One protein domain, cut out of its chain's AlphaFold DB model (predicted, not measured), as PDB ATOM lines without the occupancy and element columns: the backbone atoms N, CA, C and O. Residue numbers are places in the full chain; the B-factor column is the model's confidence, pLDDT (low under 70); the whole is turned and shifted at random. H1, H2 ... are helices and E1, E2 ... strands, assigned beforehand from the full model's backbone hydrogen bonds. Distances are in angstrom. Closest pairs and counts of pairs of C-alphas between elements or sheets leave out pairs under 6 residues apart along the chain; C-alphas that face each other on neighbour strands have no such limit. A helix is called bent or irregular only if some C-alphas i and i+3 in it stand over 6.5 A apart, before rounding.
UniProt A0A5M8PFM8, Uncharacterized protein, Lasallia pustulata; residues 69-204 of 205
ATOM      1  N   THR A  69      14.257 -10.541-102.407       91.19
ATOM      2  CA  THR A  69      13.519 -11.092-103.556       91.19
ATOM      3  C   THR A  69      12.955 -12.492-103.303       91.19
ATOM      4  O   THR A  69      12.266 -13.028-104.169       91.19
ATOM      5  N   TYR A  70      13.175 -13.068-102.114       92.81
ATOM      6  CA  TYR A  70      12.629 -14.370-101.712       92.81
ATOM      7  C   TYR A  70      11.121 -14.496-101.986       92.81
ATOM      8  O   TYR A  70      10.685 -15.452-102.623       92.81
ATOM      9  N   LEU A  71      10.316 -13.514-101.559       92.81
ATOM     10  CA  LEU A  71       8.858 -13.582-101.714       92.81
ATOM     11  C   LEU A  71       8.436 -13.618-103.192       92.81
ATOM     12  O   LEU A  71       7.622 -14.454-103.575       92.81
ATOM     13  N   ASP A  72       9.049 -12.776-104.027       91.62
ATOM     14  CA  ASP A  72       8.776 -12.735-105.467       91.62
ATOM     15  C   ASP A  72       9.137 -14.064-106.146       91.62
ATOM     16  O   ASP A  72       8.405 -14.544-107.019       91.62
ATOM     17  N   ARG A  73      10.254 -14.682-105.724       91.50
ATOM     18  CA  ARG A  73      10.677 -16.004-106.199       91.50
ATOM     19  C   ARG A  73       9.660 -17.069-105.811       91.50
ATOM     20  O   ARG A  73       9.205 -17.795-106.689       91.50
ATOM     21  N   ILE A  74       9.252 -17.139-104.547       93.00
ATOM     22  CA  ILE A  74       8.257 -18.118-104.084       93.00
ATOM     23  C   ILE A  74       6.922 -17.958-104.821       93.00
ATOM     24  O   ILE A  74       6.341 -18.949-105.266       93.00
ATOM     25  N   ASP A  75       6.454 -16.727-105.030       92.56
ATOM     26  CA  ASP A  75       5.221 -16.476-105.781       92.56
ATOM     27  C   ASP A  75       5.339 -16.910-107.245       92.56
ATOM     28  O   ASP A  75       4.391 -17.465-107.812       92.56
ATOM     29  N   LEU A  76       6.501 -16.697-107.873       90.69
ATOM     30  CA  LEU A  76       6.780 -17.211-109.211       90.69
ATOM     31  C   LEU A  76       6.763 -18.742-109.236       90.69
ATOM     32  O   LEU A  76       6.074 -19.309-110.084       90.69
ATOM     33  N   ARG A  77       7.443 -19.406-108.292       91.38
ATOM     34  CA  ARG A  77       7.455 -20.874-108.172       91.38
ATOM     35  C   ARG A  77       6.038 -21.424-108.041       91.38
ATOM     36  O   ARG A  77       5.636 -22.281-108.820       91.38
ATOM     37  N   LYS A  78       5.224 -20.844-107.152       91.94
ATOM     38  CA  LYS A  78       3.812 -21.217-106.968       91.94
ATOM     39  C   LYS A  78       2.967 -21.035-108.228       91.94
ATOM     40  O   LYS A  78       2.012 -21.784-108.425       91.94
ATOM     41  N   ARG A  79       3.263 -20.038-109.071       91.38
ATOM     42  CA  ARG A  79       2.588 -19.878-110.371       91.38
ATOM     43  C   ARG A  79       3.016 -20.962-111.354       91.38
ATOM     44  O   ARG A  79       2.144 -21.583-111.948       91.38
ATOM     45  N   LEU A  80       4.317 -21.207-111.484       89.56
ATOM     46  CA  LEU A  80       4.866 -22.197-112.412       89.56
ATOM     47  C   LEU A  80       4.442 -23.625-112.054       89.56
ATOM     48  O   LEU A  80       4.075 -24.396-112.928       89.56
ATOM     49  N   MET A  81       4.343 -23.954-110.766       89.38
ATOM     50  CA  MET A  81       3.790 -25.236-110.316       89.38
ATOM     51  C   MET A  81       2.333 -25.473-110.752       89.38
ATOM     52  O   MET A  81       1.879 -26.612-110.739       89.38
ATOM     53  N   LYS A  82       1.574 -24.429-111.116       90.31
ATOM     54  CA  LYS A  82       0.204 -24.588-111.637       90.31
ATOM     55  C   LYS A  82       0.183 -24.901-113.132       90.31
ATOM     56  O   LYS A  82      -0.813 -25.442-113.601       90.31
ATOM     57  N   THR A  83       1.229 -24.519-113.864       87.38
ATOM     58  CA  THR A  83       1.326 -24.668-115.324       87.38
ATOM     59  C   THR A  83       2.187 -25.857-115.731       87.38
ATOM     60  O   THR A  83       1.766 -26.627-116.584       87.38
ATOM     61  N   ASP A  84       3.336 -26.044-115.080       87.44
ATOM     62  CA  ASP A  84       4.424 -26.919-115.535       87.44
ATOM     63  C   ASP A  84       4.894 -27.888-114.431       87.44
ATOM     64  O   ASP A  84       6.080 -28.176-114.285       87.44
ATOM     65  N   LEU A  85       3.963 -28.391-113.611       87.50
ATOM     66  CA  LEU A  85       4.277 -29.218-112.437       87.50
ATOM     67  C   LEU A  85       5.201 -30.410-112.748       87.50
ATOM     68  O   LEU A  85       6.131 -30.661-111.987       87.50
ATOM     69  N   GLU A  86       4.942 -31.128-113.843       85.81
ATOM     70  CA  GLU A  86       5.704 -32.324-114.242       85.81
ATOM     71  C   GLU A  86       7.129 -32.000-114.711       85.81
ATOM     72  O   GLU A  86       8.008 -32.855-114.634       85.81
ATOM     73  N   GLU A  87       7.374 -30.774-115.182       85.06
ATOM     74  CA  GLU A  87       8.714 -30.313-115.566       85.06
ATOM     75  C   GLU A  87       9.527 -29.895-114.331       85.06
ATOM     76  O   GLU A  87      10.752 -30.020-114.321       85.06
ATOM     77  N   ILE A  88       8.847 -29.417-113.283       87.06
ATOM     78  CA  ILE A  88       9.476 -28.851-112.084       87.06
ATOM     79  C   ILE A  88       9.730 -29.916-111.021       87.06
ATOM     80  O   ILE A  88      10.744 -29.848-110.334       87.06
ATOM     81  N   ILE A  89       8.813 -30.871-110.845       90.94
ATOM     82  CA  ILE A  89       8.830 -31.825-109.731       90.94
ATOM     83  C   ILE A  89       8.763 -33.253-110.249       90.94
ATOM     84  O   ILE A  89       7.834 -33.630-110.961       90.94
ATOM     85  N   GLN A  90       9.687 -34.083-109.768       90.56
ATOM     86  CA  GLN A  90       9.636 -35.523-109.968       90.56
ATOM     87  C   GLN A  90      10.031 -36.250-108.680       90.56
ATOM     88  O   GLN A  90      11.170 -36.164-108.233       90.56
ATOM     89  N   SER A  91       9.095 -37.005-108.099       87.00
ATOM     90  CA  SER A  91       9.325 -37.855-106.916       87.00
ATOM     91  C   SER A  91      10.042 -39.175-107.235       87.00
ATOM     92  O   SER A  91      10.534 -39.839-106.326       87.00
ATOM     93  N   GLY A  92      10.146 -39.517-108.524       83.88
ATOM     94  CA  GLY A  92      10.894 -40.661-109.048       83.88
ATOM     95  C   GLY A  92      10.469 -42.013-108.475       83.88
ATOM     96  O   GLY A  92       9.278 -42.287-108.336       83.88
ATOM     97  N   SER A  93      11.428 -42.913-108.243       80.50
ATOM     98  CA  SER A  93      11.151 -44.268-107.748       80.50
ATOM     99  C   SER A  93      10.897 -44.289-106.240       80.50
ATOM    100  O   SER A  93      11.440 -43.483-105.493       80.50
ATOM    101  N   THR A  94      10.166 -45.300-105.758       87.19
ATOM    102  CA  THR A  94       9.856 -45.485-104.324       87.19
ATOM    103  C   THR A  94      11.089 -45.497-103.415       87.19
ATOM    104  O   THR A  94      11.008 -45.123-102.249       87.19
ATOM    105  N   SER A  95      12.253 -45.863-103.952       87.69
ATOM    106  CA  SER A  95      13.535 -45.798-103.248       87.69
ATOM    107  C   SER A  95      13.962 -44.382-102.841       87.69
ATOM    108  O   SER A  95      14.767 -44.251-101.927       87.69
ATOM    109  N   ALA A  96      13.456 -43.334-103.501       90.88
ATOM    110  CA  ALA A  96      13.767 -41.939-103.191       90.88
ATOM    111  C   ALA A  96      12.889 -41.364-102.073       90.88
ATOM    112  O   ALA A  96      13.271 -40.367-101.467       90.88
ATOM    113  N   HIS A  97      11.746 -41.987-101.762       94.00
ATOM    114  CA  HIS A  97      10.786 -41.442-100.797       94.00
ATOM    115  C   HIS A  97      11.400 -41.193 -99.407       94.00
ATOM    116  O   HIS A  97      11.222 -40.092 -98.896       94.00
ATOM    117  N   PRO A  98      12.206 -42.109 -98.824       94.00
ATOM    118  CA  PRO A  98      12.831 -41.850 -97.526       94.00
ATOM    119  C   PRO A  98      13.756 -40.625 -97.535       94.00
ATOM    120  O   PRO A  98      13.813 -39.895 -96.552       94.00
ATOM    121  N   ALA A  99      14.450 -40.374 -98.650       93.44
ATOM    122  CA  ALA A  99      15.325 -39.212 -98.795       93.44
ATOM    123  C   ALA A  99      14.527 -37.903 -98.941       93.44
ATOM    124  O   ALA A  99      14.956 -36.859 -98.453       93.44
ATOM    125  N   ILE A 100      13.353 -37.954 -99.581       95.94
ATOM    126  CA  ILE A 100      12.422 -36.817 -99.659       95.94
ATOM    127  C   ILE A 100      11.885 -36.484 -98.262       95.94
ATOM    128  O   ILE A 100      11.903 -35.320 -97.863       95.94
ATOM    129  N   ASP A 101      11.455 -37.498 -97.511       95.31
ATOM    130  CA  ASP A 101      10.920 -37.340 -96.157       95.31
ATOM    131  C   ASP A 101      11.976 -36.791 -95.189       95.31
ATOM    132  O   ASP A 101      11.681 -35.909 -94.374       95.31
ATOM    133  N   GLU A 102      13.217 -37.271 -95.299       94.75
ATOM    134  CA  GLU A 102      14.359 -36.760 -94.538       94.75
ATOM    135  C   GLU A 102      14.630 -35.287 -94.865       94.75
ATOM    136  O   GLU A 102      14.698 -34.461 -93.951       94.75
ATOM    137  N   LEU A 103      14.718 -34.938 -96.155       94.94
ATOM    138  CA  LEU A 103      14.932 -33.560 -96.596       94.94
ATOM    139  C   LEU A 103      13.812 -32.638 -96.101       94.94
ATOM    140  O   LEU A 103      14.093 -31.553 -95.587       94.94
ATOM    141  N   TYR A 104      12.556 -33.074 -96.214       96.38
ATOM    142  CA  TYR A 104      11.393 -32.332 -95.731       96.38
ATOM    143  C   TYR A 104      11.483 -32.072 -94.228       96.38
ATOM    144  O   TYR A 104      11.435 -30.923 -93.781       96.38
ATOM    145  N   SER A 105      11.657 -33.140 -93.451       94.62
ATOM    146  CA  SER A 105      11.689 -33.081 -91.988       94.62
ATOM    147  C   SER A 105      12.852 -32.222 -91.496       94.62
ATOM    148  O   SER A 105      12.708 -31.444 -90.549       94.62
ATOM    149  N   TRP A 106      14.003 -32.310 -92.164       94.12
ATOM    150  CA  TRP A 106      15.169 -31.505 -91.840       94.12
ATOM    151  C   TRP A 106      14.962 -30.026 -92.187       94.12
ATOM    152  O   TRP A 106      15.205 -29.173 -91.331       94.12
ATOM    153  N   LEU A 107      14.455 -29.699 -93.380       95.19
ATOM    154  CA  LEU A 107      14.232 -28.311 -93.797       95.19
ATOM    155  C   LEU A 107      13.167 -27.609 -92.952       95.19
ATOM    156  O   LEU A 107      13.428 -26.544 -92.385       95.19
ATOM    157  N   VAL A 108      11.984 -28.217 -92.852       94.81
ATOM    158  CA  VAL A 108      10.817 -27.643 -92.166       94.81
ATOM    159  C   VAL A 108      10.990 -27.698 -90.653       94.81
ATOM    160  O   VAL A 108      10.655 -26.747 -89.948       94.81
ATOM    161  N   GLY A 109      11.516 -28.811 -90.139       91.69
ATOM    162  CA  GLY A 109      11.586 -29.045 -88.703       91.69
ATOM    163  C   GLY A 109      12.830 -28.474 -88.029       91.69
ATOM    164  O   GLY A 109      12.756 -28.072 -86.868       91.69
ATOM    165  N   THR A 110      13.963 -28.418 -88.735       91.50
ATOM    166  CA  THR A 110      15.261 -28.075 -88.132       91.50
ATOM    167  C   THR A 110      15.884 -26.836 -88.761       91.50
ATOM    168  O   THR A 110      16.135 -25.861 -88.056       91.50
ATOM    169  N   TYR A 111      16.132 -26.839 -90.070       94.81
ATOM    170  CA  TYR A 111      16.965 -25.836 -90.730       94.81
ATOM    171  C   TYR A 111      16.327 -24.442 -90.738       94.81
ATOM    172  O   TYR A 111      16.901 -23.504 -90.183       94.81
ATOM    173  N   LEU A 112      15.133 -24.298 -91.326       95.25
ATOM    174  CA  LEU A 112      14.503 -22.988 -91.523       95.25
ATOM    175  C   LEU A 112      14.168 -22.282 -90.199       95.25
ATOM    176  O   LEU A 112      14.528 -21.106 -90.064       95.25
ATOM    177  N   PRO A 113      13.565 -22.951 -89.191       94.38
ATOM    178  CA  PRO A 113      13.274 -22.303 -87.915       94.38
ATOM    179  C   PRO A 113      14.531 -21.972 -87.106       94.38
ATOM    180  O   PRO A 113      14.544 -20.973 -86.388       94.38
ATOM    181  N   SER A 114      15.590 -22.785 -87.215       93.69
ATOM    182  CA  SER A 114      16.845 -22.541 -86.492       93.69
ATOM    183  C   SER A 114      17.653 -21.413 -87.130       93.69
ATOM    184  O   SER A 114      18.133 -20.529 -86.417       93.69
ATOM    185  N   ARG A 115      17.784 -21.402 -88.465       95.00
ATOM    186  CA  ARG A 115      18.560 -20.395 -89.203       95.00
ATOM    187  C   ARG A 115      17.858 -19.041 -89.241       95.00
ATOM    188  O   ARG A 115      18.494 -18.030 -88.950       95.00
ATOM    189  N   TYR A 116      16.559 -19.021 -89.551       95.81
ATOM    190  CA  TYR A 116      15.779 -17.801 -89.787       95.81
ATOM    191  C   TYR A 116      14.549 -17.703 -88.863       95.81
ATOM    192  O   TYR A 116      13.408 -17.673 -89.338       95.81
ATOM    193  N   PRO A 117      14.739 -17.579 -87.536       95.06
ATOM    194  CA  PRO A 117      13.636 -17.535 -86.567       95.06
ATOM    195  C   PRO A 117      12.724 -16.298 -86.717       95.06
ATOM    196  O   PRO A 117      11.610 -16.265 -86.188       95.06
ATOM    197  N   THR A 118      13.175 -15.258 -87.430       94.94
ATOM    198  CA  THR A 118      12.364 -14.076 -87.780       94.94
ATOM    199  C   THR A 118      11.419 -14.329 -88.959       94.94
ATOM    200  O   THR A 118      10.443 -13.597 -89.122       94.94
ATOM    201  N   MET A 119      11.683 -15.363 -89.764       95.25
ATOM    202  CA  MET A 119      10.891 -15.748 -90.937       95.25
ATOM    203  C   MET A 119      10.041 -16.989 -90.675       95.25
ATOM    204  O   MET A 119       8.925 -17.059 -91.181       95.25
ATOM    205  N   PHE A 120      10.522 -17.935 -89.868       95.69
ATOM    206  CA  PHE A 120       9.847 -19.206 -89.606       95.69
ATOM    207  C   PHE A 120       9.759 -19.476 -88.109       95.69
ATOM    208  O   PHE A 120      10.730 -19.311 -87.374       95.69
ATOM    209  N   ARG A 121       8.582 -19.902 -87.642       93.69
ATOM    210  CA  ARG A 121       8.336 -20.178 -86.225       93.69
ATOM    211  C   ARG A 121       7.650 -21.519 -86.041       93.69
ATOM    212  O   ARG A 121       6.591 -21.752 -86.615       93.69
ATOM    213  N   VAL A 122       8.211 -22.357 -85.177       92.62
ATOM    214  CA  VAL A 122       7.559 -23.593 -84.737       92.62
ATOM    215  C   VAL A 122       6.457 -23.256 -83.734       92.62
ATOM    216  O   VAL A 122       6.672 -22.502 -82.783       92.62
ATOM    217  N   ILE A 123       5.268 -23.803 -83.961       89.06
ATOM    218  CA  ILE A 123       4.112 -23.705 -83.077       89.06
ATOM    219  C   ILE A 123       3.786 -25.119 -82.612       89.06
ATOM    220  O   ILE A 123       3.306 -25.953 -83.383       89.06
ATOM    221  N   SER A 124       4.051 -25.372 -81.334       82.56
ATOM    222  CA  SER A 124       3.695 -26.629 -80.689       82.56
ATOM    223  C   SER A 124       2.282 -26.554 -80.097       82.56
ATOM    224  O   SER A 124       1.891 -25.499 -79.592       82.56
ATOM    225  N   PRO A 125       1.523 -27.663 -80.080       71.38
ATOM    226  CA  PRO A 125       0.160 -27.722 -79.534       71.38
ATOM    227  C   PRO A 125       0.027 -27.434 -78.032       71.38
ATOM    228  O   PRO A 125      -1.082 -27.436 -77.502       71.38
ATOM    229  N   SER A 126       1.129 -27.232 -77.311       58.28
ATOM    230  CA  SER A 126       1.133 -26.990 -75.871       58.28
ATOM    231  C   SER A 126       0.748 -25.539 -75.556       58.28
ATOM    232  O   SER A 126       1.608 -24.700 -75.291       58.28
ATOM    233  N   GLY A 127      -0.552 -25.248 -75.600       49.88
ATOM    234  CA  GLY A 127      -1.138 -24.002 -75.110       49.88
ATOM    235  C   GLY A 127      -2.665 -24.051 -75.134       49.88
ATOM    236  O   GLY A 127      -3.240 -24.524 -76.113       49.88
ATOM    237  N   ASP A 128      -3.298 -23.555 -74.065       45.47
ATOM    238  CA  ASP A 128      -4.740 -23.521 -73.747       45.47
ATOM    239  C   ASP A 128      -5.623 -22.789 -74.784       45.47
ATOM    240  O   ASP A 128      -6.350 -21.845 -74.484       45.47
ATOM    241  N   THR A 129      -5.568 -23.199 -76.045       50.06
ATOM    242  CA  THR A 129      -6.425 -22.688 -77.114       50.06
ATOM    243  C   THR A 129      -7.181 -23.850 -77.728       50.06
ATOM    244  O   THR A 129      -6.616 -24.902 -78.015       50.06
ATOM    245  N   GLU A 130      -8.482 -23.669 -77.954       49.59
ATOM    246  CA  GLU A 130      -9.404 -24.718 -78.419       49.59
ATOM    247  C   GLU A 130      -9.013 -25.366 -79.769       49.59
ATOM    248  O   GLU A 130      -9.570 -26.397 -80.144       49.59
ATOM    249  N   LYS A 131      -8.003 -24.821 -80.467       49.75
ATOM    250  CA  LYS A 131      -7.358 -25.411 -81.652       49.75
ATOM    251  C   LYS A 131      -6.426 -26.597 -81.346       49.75
ATOM    252  O   LYS A 131      -6.021 -27.286 -82.275       49.75
ATOM    253  N   ALA A 132      -6.108 -26.868 -80.078       50.06
ATOM    254  CA  ALA A 132      -5.182 -27.926 -79.658       50.06
ATOM    255  C   ALA A 132      -5.811 -29.333 -79.540       50.06
ATOM    256  O   ALA A 132      -5.135 -30.274 -79.129       50.06
ATOM    257  N   LYS A 133      -7.084 -29.530 -79.915       44.03
ATOM    258  CA  LYS A 133      -7.804 -30.814 -79.740       44.03
ATOM    259  C   LYS A 133      -7.389 -31.965 -80.680       44.03
ATOM    260  O   LYS A 133      -8.054 -32.995 -80.709       44.03
ATOM    261  N   GLY A 134      -6.272 -31.832 -81.388       55.94
ATOM    262  CA  GLY A 134      -5.641 -32.913 -82.158       55.94
ATOM    263  C   GLY A 134      -4.245 -32.542 -82.658       55.94
ATOM    264  O   GLY A 134      -3.864 -32.952 -83.746       55.94
ATOM    265  N   GLY A 135      -3.551 -31.655 -81.934       61.56
ATOM    266  CA  GLY A 135      -2.535 -30.782 -82.519       61.56
ATOM    267  C   GLY A 135      -1.285 -31.505 -83.010       61.56
ATOM    268  O   GLY A 135      -0.594 -32.163 -82.239       61.56
ATOM    269  N   LEU A 136      -0.976 -31.303 -84.287       70.75
ATOM    270  CA  LEU A 136       0.321 -31.594 -84.879       70.75
ATOM    271  C   LEU A 136       1.245 -30.386 -84.673       70.75
ATOM    272  O   LEU A 136       0.785 -29.242 -84.708       70.75
ATOM    273  N   THR A 137       2.538 -30.620 -84.456       86.44
ATOM    274  CA  THR A 137       3.528 -29.536 -84.440       86.44
ATOM    275  C   THR A 137       3.680 -28.979 -85.854       86.44
ATOM    276  O   THR A 137       3.916 -29.727 -86.804       86.44
ATOM    277  N   ILE A 138       3.529 -27.664 -85.999       91.62
ATOM    278  CA  ILE A 138       3.594 -26.981 -87.296       91.62
ATOM    279  C   ILE A 138       4.709 -25.941 -87.305       91.62
ATOM    280  O   ILE A 138       5.025 -25.333 -86.282       91.62
ATOM    281  N   MET A 139       5.257 -25.678 -88.482       94.38
ATOM    282  CA  MET A 139       6.071 -24.505 -88.759       94.38
ATOM    283  C   MET A 139       5.215 -23.469 -89.492       94.38
ATOM    284  O   MET A 139       4.702 -23.731 -90.576       94.38
ATOM    285  N   ARG A 140       5.094 -22.267 -88.930       94.75
ATOM    286  CA  ARG A 140       4.466 -21.120 -89.589       94.75
ATOM    287  C   ARG A 140       5.516 -20.263 -90.283       94.75
ATOM    288  O   ARG A 140       6.461 -19.804 -89.638       94.75
ATOM    289  N   SER A 141       5.303 -19.972 -91.562       94.69
ATOM    290  CA  SER A 141       6.019 -18.917 -92.281       94.69
ATOM    291  C   SER A 141       5.420 -17.560 -91.916       94.69
ATOM    292  O   SER A 141       4.269 -17.259 -92.218       94.69
ATOM    293  N   LEU A 142       6.205 -16.708 -91.265       94.19
ATOM    294  CA  LEU A 142       5.852 -15.319 -90.952       94.19
ATOM    295  C   LEU A 142       5.939 -14.408 -92.186       94.19
ATOM    296  O   LEU A 142       5.500 -13.260 -92.136       94.19
ATOM    297  N   VAL A 143       6.516 -14.911 -93.281       93.38
ATOM    298  CA  VAL A 143       6.646 -14.194 -94.552       93.38
ATOM    299  C   VAL A 143       5.377 -14.340 -95.386       93.38
ATOM    300  O   VAL A 143       4.817 -13.338 -95.818       93.38
ATOM    301  N   THR A 144       4.914 -15.578 -95.581       91.81
ATOM    302  CA  THR A 144       3.735 -15.898 -96.407       91.81
ATOM    303  C   THR A 144       2.453 -16.037 -95.583       91.81
ATOM    304  O   THR A 144       1.361 -15.967 -96.138       91.81
ATOM    305  N   GLY A 145       2.560 -16.224 -94.263       91.75
ATOM    306  CA  GLY A 145       1.424 -16.507 -93.382       91.75
ATOM    307  C   GLY A 145       0.917 -17.951 -93.460       91.75
ATOM    308  O   GLY A 145      -0.119 -18.253 -92.871       91.75
ATOM    309  N   GLU A 146       1.619 -18.828 -94.181       92.19
ATOM    310  CA  GLU A 146       1.245 -20.231 -94.385       92.19
ATOM    311  C   GLU A 146       1.769 -21.137 -93.261       92.19
ATOM    312  O   GLU A 146       2.815 -20.872 -92.658       92.19
ATOM    313  N   ASP A 147       1.032 -22.219 -93.006       92.56
ATOM    314  CA  ASP A 147       1.348 -23.236 -92.004       92.56
ATOM    315  C   ASP A 147       1.764 -24.537 -92.691       92.56
ATOM    316  O   ASP A 147       1.067 -25.024 -93.581       92.56
ATOM    317  N   TYR A 148       2.867 -25.121 -92.229       92.81
ATOM    318  CA  TYR A 148       3.412 -26.369 -92.751       92.81
ATOM    319  C   TYR A 148       3.518 -27.405 -91.629       92.81
ATOM    320  O   TYR A 148       4.128 -27.122 -90.592       92.81
ATOM    321  N   PRO A 149       2.944 -28.605 -91.797       92.38
ATOM    322  CA  PRO A 149       3.192 -29.733 -90.904       92.38
ATOM    323  C   PRO A 149       4.688 -30.031 -90.796       92.38
ATOM    324  O   PRO A 149       5.377 -30.033 -91.813       92.38
ATOM    325  N   MET A 150       5.202 -30.297 -89.591       89.94
ATOM    326  CA  MET A 150       6.592 -30.760 -89.450       89.94
ATOM    327  C   MET A 150       6.777 -32.213 -89.898       89.94
ATOM    328  O   MET A 150       7.890 -32.607 -90.229       89.94
ATOM    329  N   GLU A 151       5.699 -32.995 -89.919       91.31
ATOM    330  CA  GLU A 151       5.698 -34.339 -90.492       91.31
ATOM    331  C   GLU A 151       5.471 -34.265 -92.010       91.31
ATOM    332  O   GLU A 151       4.600 -33.505 -92.455       91.31
ATOM    333  N   PRO A 152       6.233 -35.028 -92.813       92.69
ATOM    334  CA  PRO A 152       6.068 -35.040 -94.257       92.69
ATOM    335  C   PRO A 152       4.695 -35.611 -94.654       92.69
ATOM    336  O   PRO A 152       4.191 -36.539 -94.012       92.69
ATOM    337  N   PRO A 153       4.070 -35.081 -95.721       93.19
ATOM    338  CA  PRO A 153       2.891 -35.691 -96.324       93.19
ATOM    339  C   PRO A 153       3.142 -37.145 -96.746       93.19
ATOM    340  O   PRO A 153       4.238 -37.495 -97.164       93.19
ATOM    341  N   SER A 154       2.099 -37.981 -96.732       92.19
ATOM    342  CA  SER A 154       2.219 -39.381 -97.180       92.19
ATOM    343  C   SER A 154       2.504 -39.531 -98.681       92.19
ATOM    344  O   SER A 154       2.999 -40.574 -99.099       92.19
ATOM    345  N   ASP A 155       2.158 -38.524 -99.491       94.69
ATOM    346  CA  ASP A 155       2.536 -38.467-100.905       94.69
ATOM    347  C   ASP A 155       3.858 -37.688-101.049       94.69
ATOM    348  O   ASP A 155       3.884 -36.482-100.767       94.69
ATOM    349  N   PRO A 156       4.943 -38.323-101.529       94.19
ATOM    350  CA  PRO A 156       6.233 -37.661-101.719       94.19
ATOM    351  C   PRO A 156       6.155 -36.497-102.711       94.19
ATOM    352  O   PRO A 156       6.907 -35.532-102.599       94.19
ATOM    353  N   THR A 157       5.237 -36.542-103.678       94.50
ATOM    354  CA  THR A 157       5.041 -35.446-104.636       94.50
ATOM    355  C   THR A 157       4.496 -34.209-103.927       94.50
ATOM    356  O   THR A 157       4.932 -33.095-104.209       94.50
ATOM    357  N   GLU A 158       3.583 -34.384-102.969       95.31
ATOM    358  CA  GLU A 158       3.078 -33.286-102.140       95.31
ATOM    359  C   GLU A 158       4.161 -32.738-101.206       95.31
ATOM    360  O   GLU A 158       4.274 -31.521-101.060       95.31
ATOM    361  N   ALA A 159       5.018 -33.600-100.647       95.56
ATOM    362  CA  ALA A 159       6.181 -33.156 -99.876       95.56
ATOM    363  C   ALA A 159       7.108 -32.260-100.721       95.56
ATOM    364  O   ALA A 159       7.467 -31.160-100.297       95.56
ATOM    365  N   LEU A 160       7.423 -32.674-101.955       95.12
ATOM    366  CA  LEU A 160       8.229 -31.882-102.890       95.12
ATOM    367  C   LEU A 160       7.542 -30.574-103.306       95.12
ATOM    368  O   LEU A 160       8.214 -29.553-103.440       95.12
ATOM    369  N   LYS A 161       6.213 -30.565-103.471       95.00
ATOM    370  CA  LYS A 161       5.450 -29.335-103.752       95.00
ATOM    371  C   LYS A 161       5.567 -28.332-102.614       95.00
ATOM    372  O   LYS A 161       5.791 -27.150-102.869       95.00
ATOM    373  N   VAL A 162       5.437 -28.797-101.374       94.81
ATOM    374  CA  VAL A 162       5.610 -27.943-100.196       94.81
ATOM    375  C   VAL A 162       7.023 -27.375-100.158       94.81
ATOM    376  O   VAL A 162       7.171 -26.166-100.004       94.81
ATOM    377  N   LEU A 163       8.047 -28.208-100.369       95.12
ATOM    378  CA  LEU A 163       9.436 -27.749-100.418       95.12
ATOM    379  C   LEU A 163       9.654 -26.710-101.521       95.12
ATOM    380  O   LEU A 163      10.158 -25.626-101.246       95.12
ATOM    381  N   CYS A 164       9.184 -26.973-102.739       93.25
ATOM    382  CA  CYS A 164       9.293 -26.042-103.862       93.25
ATOM    383  C   CYS A 164       8.587 -24.697-103.601       93.25
ATOM    384  O   CYS A 164       9.012 -23.657-104.106       93.25
ATOM    385  N   ALA A 165       7.503 -24.702-102.823       92.50
ATOM    386  CA  ALA A 165       6.755 -23.506-102.442       92.50
ATOM    387  C   ALA A 165       7.305 -22.803-101.185       92.50
ATOM    388  O   ALA A 165       6.781 -21.750-100.811       92.50
ATOM    389  N   LEU A 166       8.321 -23.379-100.538       93.88
ATOM    390  CA  LEU A 166       8.882 -22.916 -99.271       93.88
ATOM    391  C   LEU A 166      10.330 -22.440 -99.403       93.88
ATOM    392  O   LEU A 166      10.700 -21.447 -98.788       93.88
ATOM    393  N   VAL A 167      11.151 -23.143-100.177       93.06
ATOM    394  CA  VAL A 167      12.545 -22.776-100.430       93.06
ATOM    395  C   VAL A 167      12.707 -22.305-101.864       93.06
ATOM    396  O   VAL A 167      12.063 -22.798-102.789       93.06
ATOM    397  N   ASP A 168      13.566 -21.314-102.041       89.06
ATOM    398  CA  ASP A 168      13.887 -20.683-103.316       89.06
ATOM    399  C   ASP A 168      15.155 -21.246-103.974       89.06
ATOM    400  O   ASP A 168      15.551 -20.773-105.041       89.06
ATOM    401  N   GLU A 169      15.705 -22.314-103.403       90.06
ATOM    402  CA  GLU A 169      16.769 -23.138-103.972       90.06
ATOM    403  C   GLU A 169      16.207 -24.369-104.693       90.06
ATOM    404  O   GLU A 169      15.085 -24.813-104.429       90.06
ATOM    405  N   ASP A 170      16.985 -24.909-105.625       90.50
ATOM    406  CA  ASP A 170      16.646 -26.108-106.396       90.50
ATOM    407  C   ASP A 170      17.391 -27.327-105.835       90.50
ATOM    408  O   ASP A 170      18.581 -27.247-105.525       90.50
ATOM    409  N   PHE A 171      16.711 -28.471-105.728       91.56
ATOM    410  CA  PHE A 171      17.292 -29.683-105.145       91.56
ATOM    411  C   PHE A 171      17.222 -30.865-106.109       91.56
ATOM    412  O   PHE A 171      16.174 -31.193-106.668       91.56
ATOM    413  N   LEU A 172      18.359 -31.551-106.227       92.25
ATOM    414  CA  LEU A 172      18.513 -32.834-106.904       92.25
ATOM    415  C   LEU A 172      18.838 -33.892-105.847       92.25
ATOM    416  O   LEU A 172      19.866 -33.808-105.177       92.25
ATOM    417  N   ILE A 173      17.968 -34.885-105.696       92.12
ATOM    418  CA  ILE A 173      18.133 -35.974-104.735       92.12
ATOM    419  C   ILE A 173      18.779 -37.145-105.461       92.12
ATOM    420  O   ILE A 173      18.196 -37.743-106.368       92.12
ATOM    421  N   LEU A 174      20.003 -37.460-105.056       91.44
ATOM    422  CA  LEU A 174      20.819 -38.498-105.660       91.44
ATOM    423  C   LEU A 174      20.855 -39.738-104.766       91.44
ATOM    424  O   LEU A 174      21.128 -39.639-103.571       91.44
ATOM    425  N   LEU A 175      20.613 -40.907-105.352       89.75
ATOM    426  CA  LEU A 175      20.700 -42.196-104.670       89.75
ATOM    427  C   LEU A 175      21.942 -42.956-105.139       89.75
ATOM    428  O   LEU A 175      22.299 -42.853-106.313       89.75
ATOM    429  N   PRO A 176      22.603 -43.739-104.272       89.38
ATOM    430  CA  PRO A 176      23.678 -44.626-104.701       89.38
ATOM    431  C   PRO A 176      23.197 -45.583-105.798       89.38
ATOM    432  O   PRO A 176      22.130 -46.192-105.685       89.38
ATOM    433  N   ALA A 177      23.981 -45.715-106.866       85.06
ATOM    434  CA  ALA A 177      23.693 -46.663-107.931       85.06
ATOM    435  C   ALA A 177      23.813 -48.101-107.403       85.06
ATOM    436  O   ALA A 177      24.731 -48.425-106.656       85.06
ATOM    437  N   HIS A 178      22.904 -48.981-107.827       73.06
ATOM    438  CA  HIS A 178      22.867 -50.369-107.355       73.06
ATOM    439  C   HIS A 178      24.099 -51.193-107.795       73.06
ATOM    440  O   HIS A 178      24.490 -52.132-107.106       73.06
ATOM    441  N   ASP A 179      24.736 -50.814-108.912       69.81
ATOM    442  CA  ASP A 179      25.729 -51.645-109.606       69.81
ATOM    443  C   ASP A 179      27.131 -50.995-109.755       69.81
ATOM    444  O   ASP A 179      27.989 -51.566-110.431       69.81
ATOM    445  N   ALA A 180      27.402 -49.810-109.180       61.31
ATOM    446  CA  ALA A 180      28.682 -49.099-109.378       61.31
ATOM    447  C   ALA A 180      29.010 -48.034-108.307       61.31
ATOM    448  O   ALA A 180      28.128 -47.587-107.578       61.31
ATOM    449  N   ASP A 181      30.265 -47.552-108.307       70.75
ATOM    450  CA  ASP A 181      30.672 -46.276-107.691       70.75
ATOM    451  C   ASP A 181      30.028 -45.113-108.466       70.75
ATOM    452  O   ASP A 181      30.588 -44.577-109.427       70.75
ATOM    453  N   GLY A 182      28.801 -44.752-108.099       82.81
ATOM    454  CA  GLY A 182      28.070 -43.675-108.750       82.81
ATOM    455  C   GLY A 182      26.753 -43.348-108.067       82.81
ATOM    456  O   GLY A 182      26.307 -44.046-107.158       82.81
ATOM    457  N   TYR A 183      26.120 -42.280-108.540       88.62
ATOM    458  CA  TYR A 183      24.820 -41.839-108.056       88.62
ATOM    459  C   TYR A 183      23.835 -41.702-109.214       88.62
ATOM    460  O   TYR A 183      24.200 -41.249-110.300       88.62
ATOM    461  N   THR A 184      22.584 -42.078-108.980       89.44
ATOM    462  CA  THR A 184      21.468 -41.898-109.909       89.44
ATOM    463  C   THR A 184      20.533 -40.820-109.381       89.44
ATOM    464  O   THR A 184      20.365 -40.656-108.172       89.44
ATOM    465  N   LEU A 185      19.920 -40.057-110.285       90.38
ATOM    466  CA  LEU A 185      18.897 -39.092-109.901       90.38
ATOM    467  C   LEU A 185      17.645 -39.849-109.449       90.38
ATOM    468  O   LEU A 185      17.024 -40.551-110.246       90.38
ATOM    469  N   GLY A 186      17.320 -39.724-108.166       90.06
ATOM    470  CA  GLY A 186      16.173 -40.372-107.542       90.06
ATOM    471  C   GLY A 186      14.933 -39.491-107.542       90.06
ATOM    472  O   GLY A 186      13.854 -39.990-107.817       90.06
ATOM    473  N   ALA A 187      15.081 -38.198-107.258       92.88
ATOM    474  CA  ALA A 187      13.986 -37.228-107.244       92.88
ATOM    475  C   ALA A 187      14.521 -35.799-107.399       92.88
ATOM    476  O   ALA A 187      15.714 -35.560-107.203       92.88
ATOM    477  N   PHE A 188      13.658 -34.840-107.728       92.69
ATOM    478  CA  PHE A 188      14.029 -33.429-107.765       92.69
ATOM    479  C   PHE A 188      12.842 -32.478-107.619       92.69
ATOM    480  O   PHE A 188      11.696 -32.824-107.919       92.69
ATOM    481  N   PHE A 189      13.159 -31.246-107.220       92.06
ATOM    482  CA  PHE A 189      12.356 -30.070-107.533       92.06
ATOM    483  C   PHE A 189      13.281 -28.958-108.037       92.06
ATOM    484  O   PHE A 189      14.199 -28.528-107.337       92.06
ATOM    485  N   VAL A 190      13.080 -28.548-109.285       88.88
ATOM    486  CA  VAL A 190      13.954 -27.610-109.991       88.88
ATOM    487  C   VAL A 190      13.077 -26.653-110.774       88.88
ATOM    488  O   VAL A 190      12.389 -27.054-111.706       88.88
ATOM    489  N   VAL A 191      13.107 -25.375-110.408       82.12
ATOM    490  CA  VAL A 191      12.422 -24.327-111.183       82.12
ATOM    491  C   VAL A 191      13.360 -23.755-112.258       82.12
ATOM    492  O   VAL A 191      12.916 -23.103-113.203       82.12
ATOM    493  N   GLY A 192      14.646 -24.115-112.187       65.38
ATOM    494  CA  GLY A 192      15.662 -23.818-113.182       65.38
ATOM    495  C   GLY A 192      16.245 -22.418-112.987       65.38
ATOM    496  O   GLY A 192      15.594 -21.531-112.426       65.38
ATOM    497  N   PRO A 193      17.476 -22.162-113.472       53.31
ATOM    498  CA  PRO A 193      17.977 -20.799-113.547       53.31
ATOM    499  C   PRO A 193      17.022 -20.000-114.440       53.31
ATOM    500  O   PRO A 193      16.512 -20.541-115.424       53.31
ATOM    501  N   MET A 194      16.789 -18.735-114.085       47.91
ATOM    502  CA  MET A 194      15.799 -17.795-114.641       47.91
ATOM    503  C   MET A 194      15.742 -17.631-116.181       47.91
ATOM    504  O   MET A 194      15.001 -16.790-116.673       47.91
ATOM    505  N   ASP A 195      16.442 -18.436-116.973       43.56
ATOM    506  CA  ASP A 195      16.635 -18.250-118.407       43.56
ATOM    507  C   ASP A 195      15.916 -19.328-119.245       43.56
ATOM    508  O   ASP A 195      15.489 -19.051-120.367       43.56
ATOM    509  N   PHE A 196      15.724 -20.548-118.717       45.91
ATOM    510  CA  PHE A 196      15.143 -21.647-119.508       45.91
ATOM    511  C   PHE A 196      13.624 -21.492-119.706       45.91
ATOM    512  O   PHE A 196      13.097 -21.798-120.775       45.91
ATOM    513  N   ILE A 197      12.923 -20.929-118.716       43.03
ATOM    514  CA  ILE A 197      11.463 -20.736-118.766       43.03
ATOM    515  C   ILE A 197      11.075 -19.404-119.441       43.03
ATOM    516  O   ILE A 197      10.076 -19.352-120.161       43.03
ATOM    517  N   TYR A 198      11.879 -18.335-119.318       42.00
ATOM    518  CA  TYR A 198      11.601 -17.063-120.013       42.00
ATOM    519  C   TYR A 198      11.656 -17.200-121.543       42.00
ATOM    520  O   TYR A 198      10.873 -16.554-122.242       42.00
ATOM    521  N   GLY A 199      12.513 -18.079-122.078       42.25
ATOM    522  CA  GLY A 199      12.572 -18.362-123.516       42.25
ATOM    523  C   GLY A 199      11.267 -18.935-124.084       42.25
ATOM    524  O   GLY A 199      10.895 -18.609-125.209       42.25
ATOM    525  N   ARG A 200      10.524 -19.721-123.290       46.34
ATOM    526  CA  ARG A 200       9.225 -20.289-123.689       46.34
ATOM    527  C   ARG A 200       8.099 -19.247-123.663       46.34
ATOM    528  O   ARG A 200       7.207 -19.307-124.502       46.34
ATOM    529  N   TRP A 201       8.169 -18.262-122.763       41.91
ATOM    530  CA  TRP A 201       7.173 -17.184-122.654       41.91
ATOM    531  C   TRP A 201       7.383 -16.029-123.643       41.91
ATOM    532  O   TRP A 201       6.410 -15.399-124.047       41.91
ATOM    533  N   LEU A 202       8.618 -15.761-124.084       43.47
ATOM    534  CA  LEU A 202       8.896 -14.741-125.110       43.47
ATOM    535  C   LEU A 202       8.730 -15.251-126.552       43.47
ATOM    536  O   LEU A 202       8.611 -14.444-127.468       43.47
ATOM    537  N   ALA A 203       8.698 -16.569-126.765       44.69
ATOM    538  CA  ALA A 203       8.499 -17.177-128.084       44.69
ATOM    539  C   ALA A 203       7.016 -17.407-128.454       44.69
ATOM    540  O   ALA A 203       6.731 -17.937-129.524       44.69
ATOM    541  N   GLY A 204       6.080 -17.028-127.576       45.22
ATOM    542  CA  GLY A 204       4.632 -17.180-127.763       45.22
ATOM    543  C   GLY A 204       3.882 -15.870-128.024       45.22
ATOM    544  O   GLY A 204       2.743 -15.746-127.575       45.22
TER     545      GLY A 204
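This is residues 69 to 204 of the 205 residues of an uncharacterized protein of Lasallia pustulata (UniProt A0A5M8PFM8). A long kinked helix, H3, spans two small sheets: its first part is near the hairpin E4 and E5, and its later part crosses over one face of the three-strand sheet E1 E2 E3. H4 packs beside the first part of H3 near the middle of the whole, H1 packs on H4, and residues 198 to 204, with H5, stick out as a tail. The 136 printed residues have five named helices and five named strands in the order H1 H2 H3 E1 E2 E3 H4 E4 E5 H5; both sheets are antiparallel and the class is mixed. The whole is only just compact, close to loose, with a radius of gyration of the C-alphas of 16.8 A and spans of 53 by 43 by 25 A.

H1, residues 70 to 83, touches H4, residues 156 to 164, closest at the C-alphas of Arg 77 and Cys 164, 7.0 A, at a steep tilt of 38 degrees, opposite ways. H2, residues 85 to 88, is close to H1 but not clearly touching, with C-alphas 81 and 88 at 7.0 A. H3, residues 94 to 115, has a kink of 29 degrees near residue 107 and is irregular, with C-alphas 109 and 112 at 7.3 A. With residues 97 to 104 alone it touches H4, closest at C-alphas 97 and 156, 6.0 A; they run the same way at a shallow tilt of 32 degrees, only just short of steep. E1, residues 120 to 123, E2, 138 to 141, and E3, 147 to 149, form a meander, each strand the antiparallel neighbour of the one before. N 121 and O 140 are 2.9 A apart, N 139 and O 148 2.8 A, within hydrogen-bond range. H3 is on this sheet at a height of 12.4 A, two layers, a helix on one face of a sheet. E4, residues 171 to 176, and E5, 183 to 189, form an antiparallel hairpin, with N 173 and O 187 at 2.8 A. The closest C-alphas of H3 and E5 are 96 and 186, 5.2 A. H5, residues 198 to 202, stands free. Every O i to N i+4 pair is within hydrogen-bond range in H4 and H5, 8 of 10 in H1 and 13 of 18 in H3; H2 is too short for one.

H1 begins at C-alpha 70, (12.629, -14.370, -101.712), and measures 20.5 A. H3 measures 30.6 A, E4 16.3 A, E5 17.2 A and H4 12.2 A. H5 ends at C-alpha 202, (8.896, -14.741, -125.110).

The farthest C-alphas, 128 and 203, are 56.3 A apart. The printed part has no cut. The link E1 to E2 is long. pLDDT is under 70 at residues 126 to 135, 179 to 180 and 192 to 204.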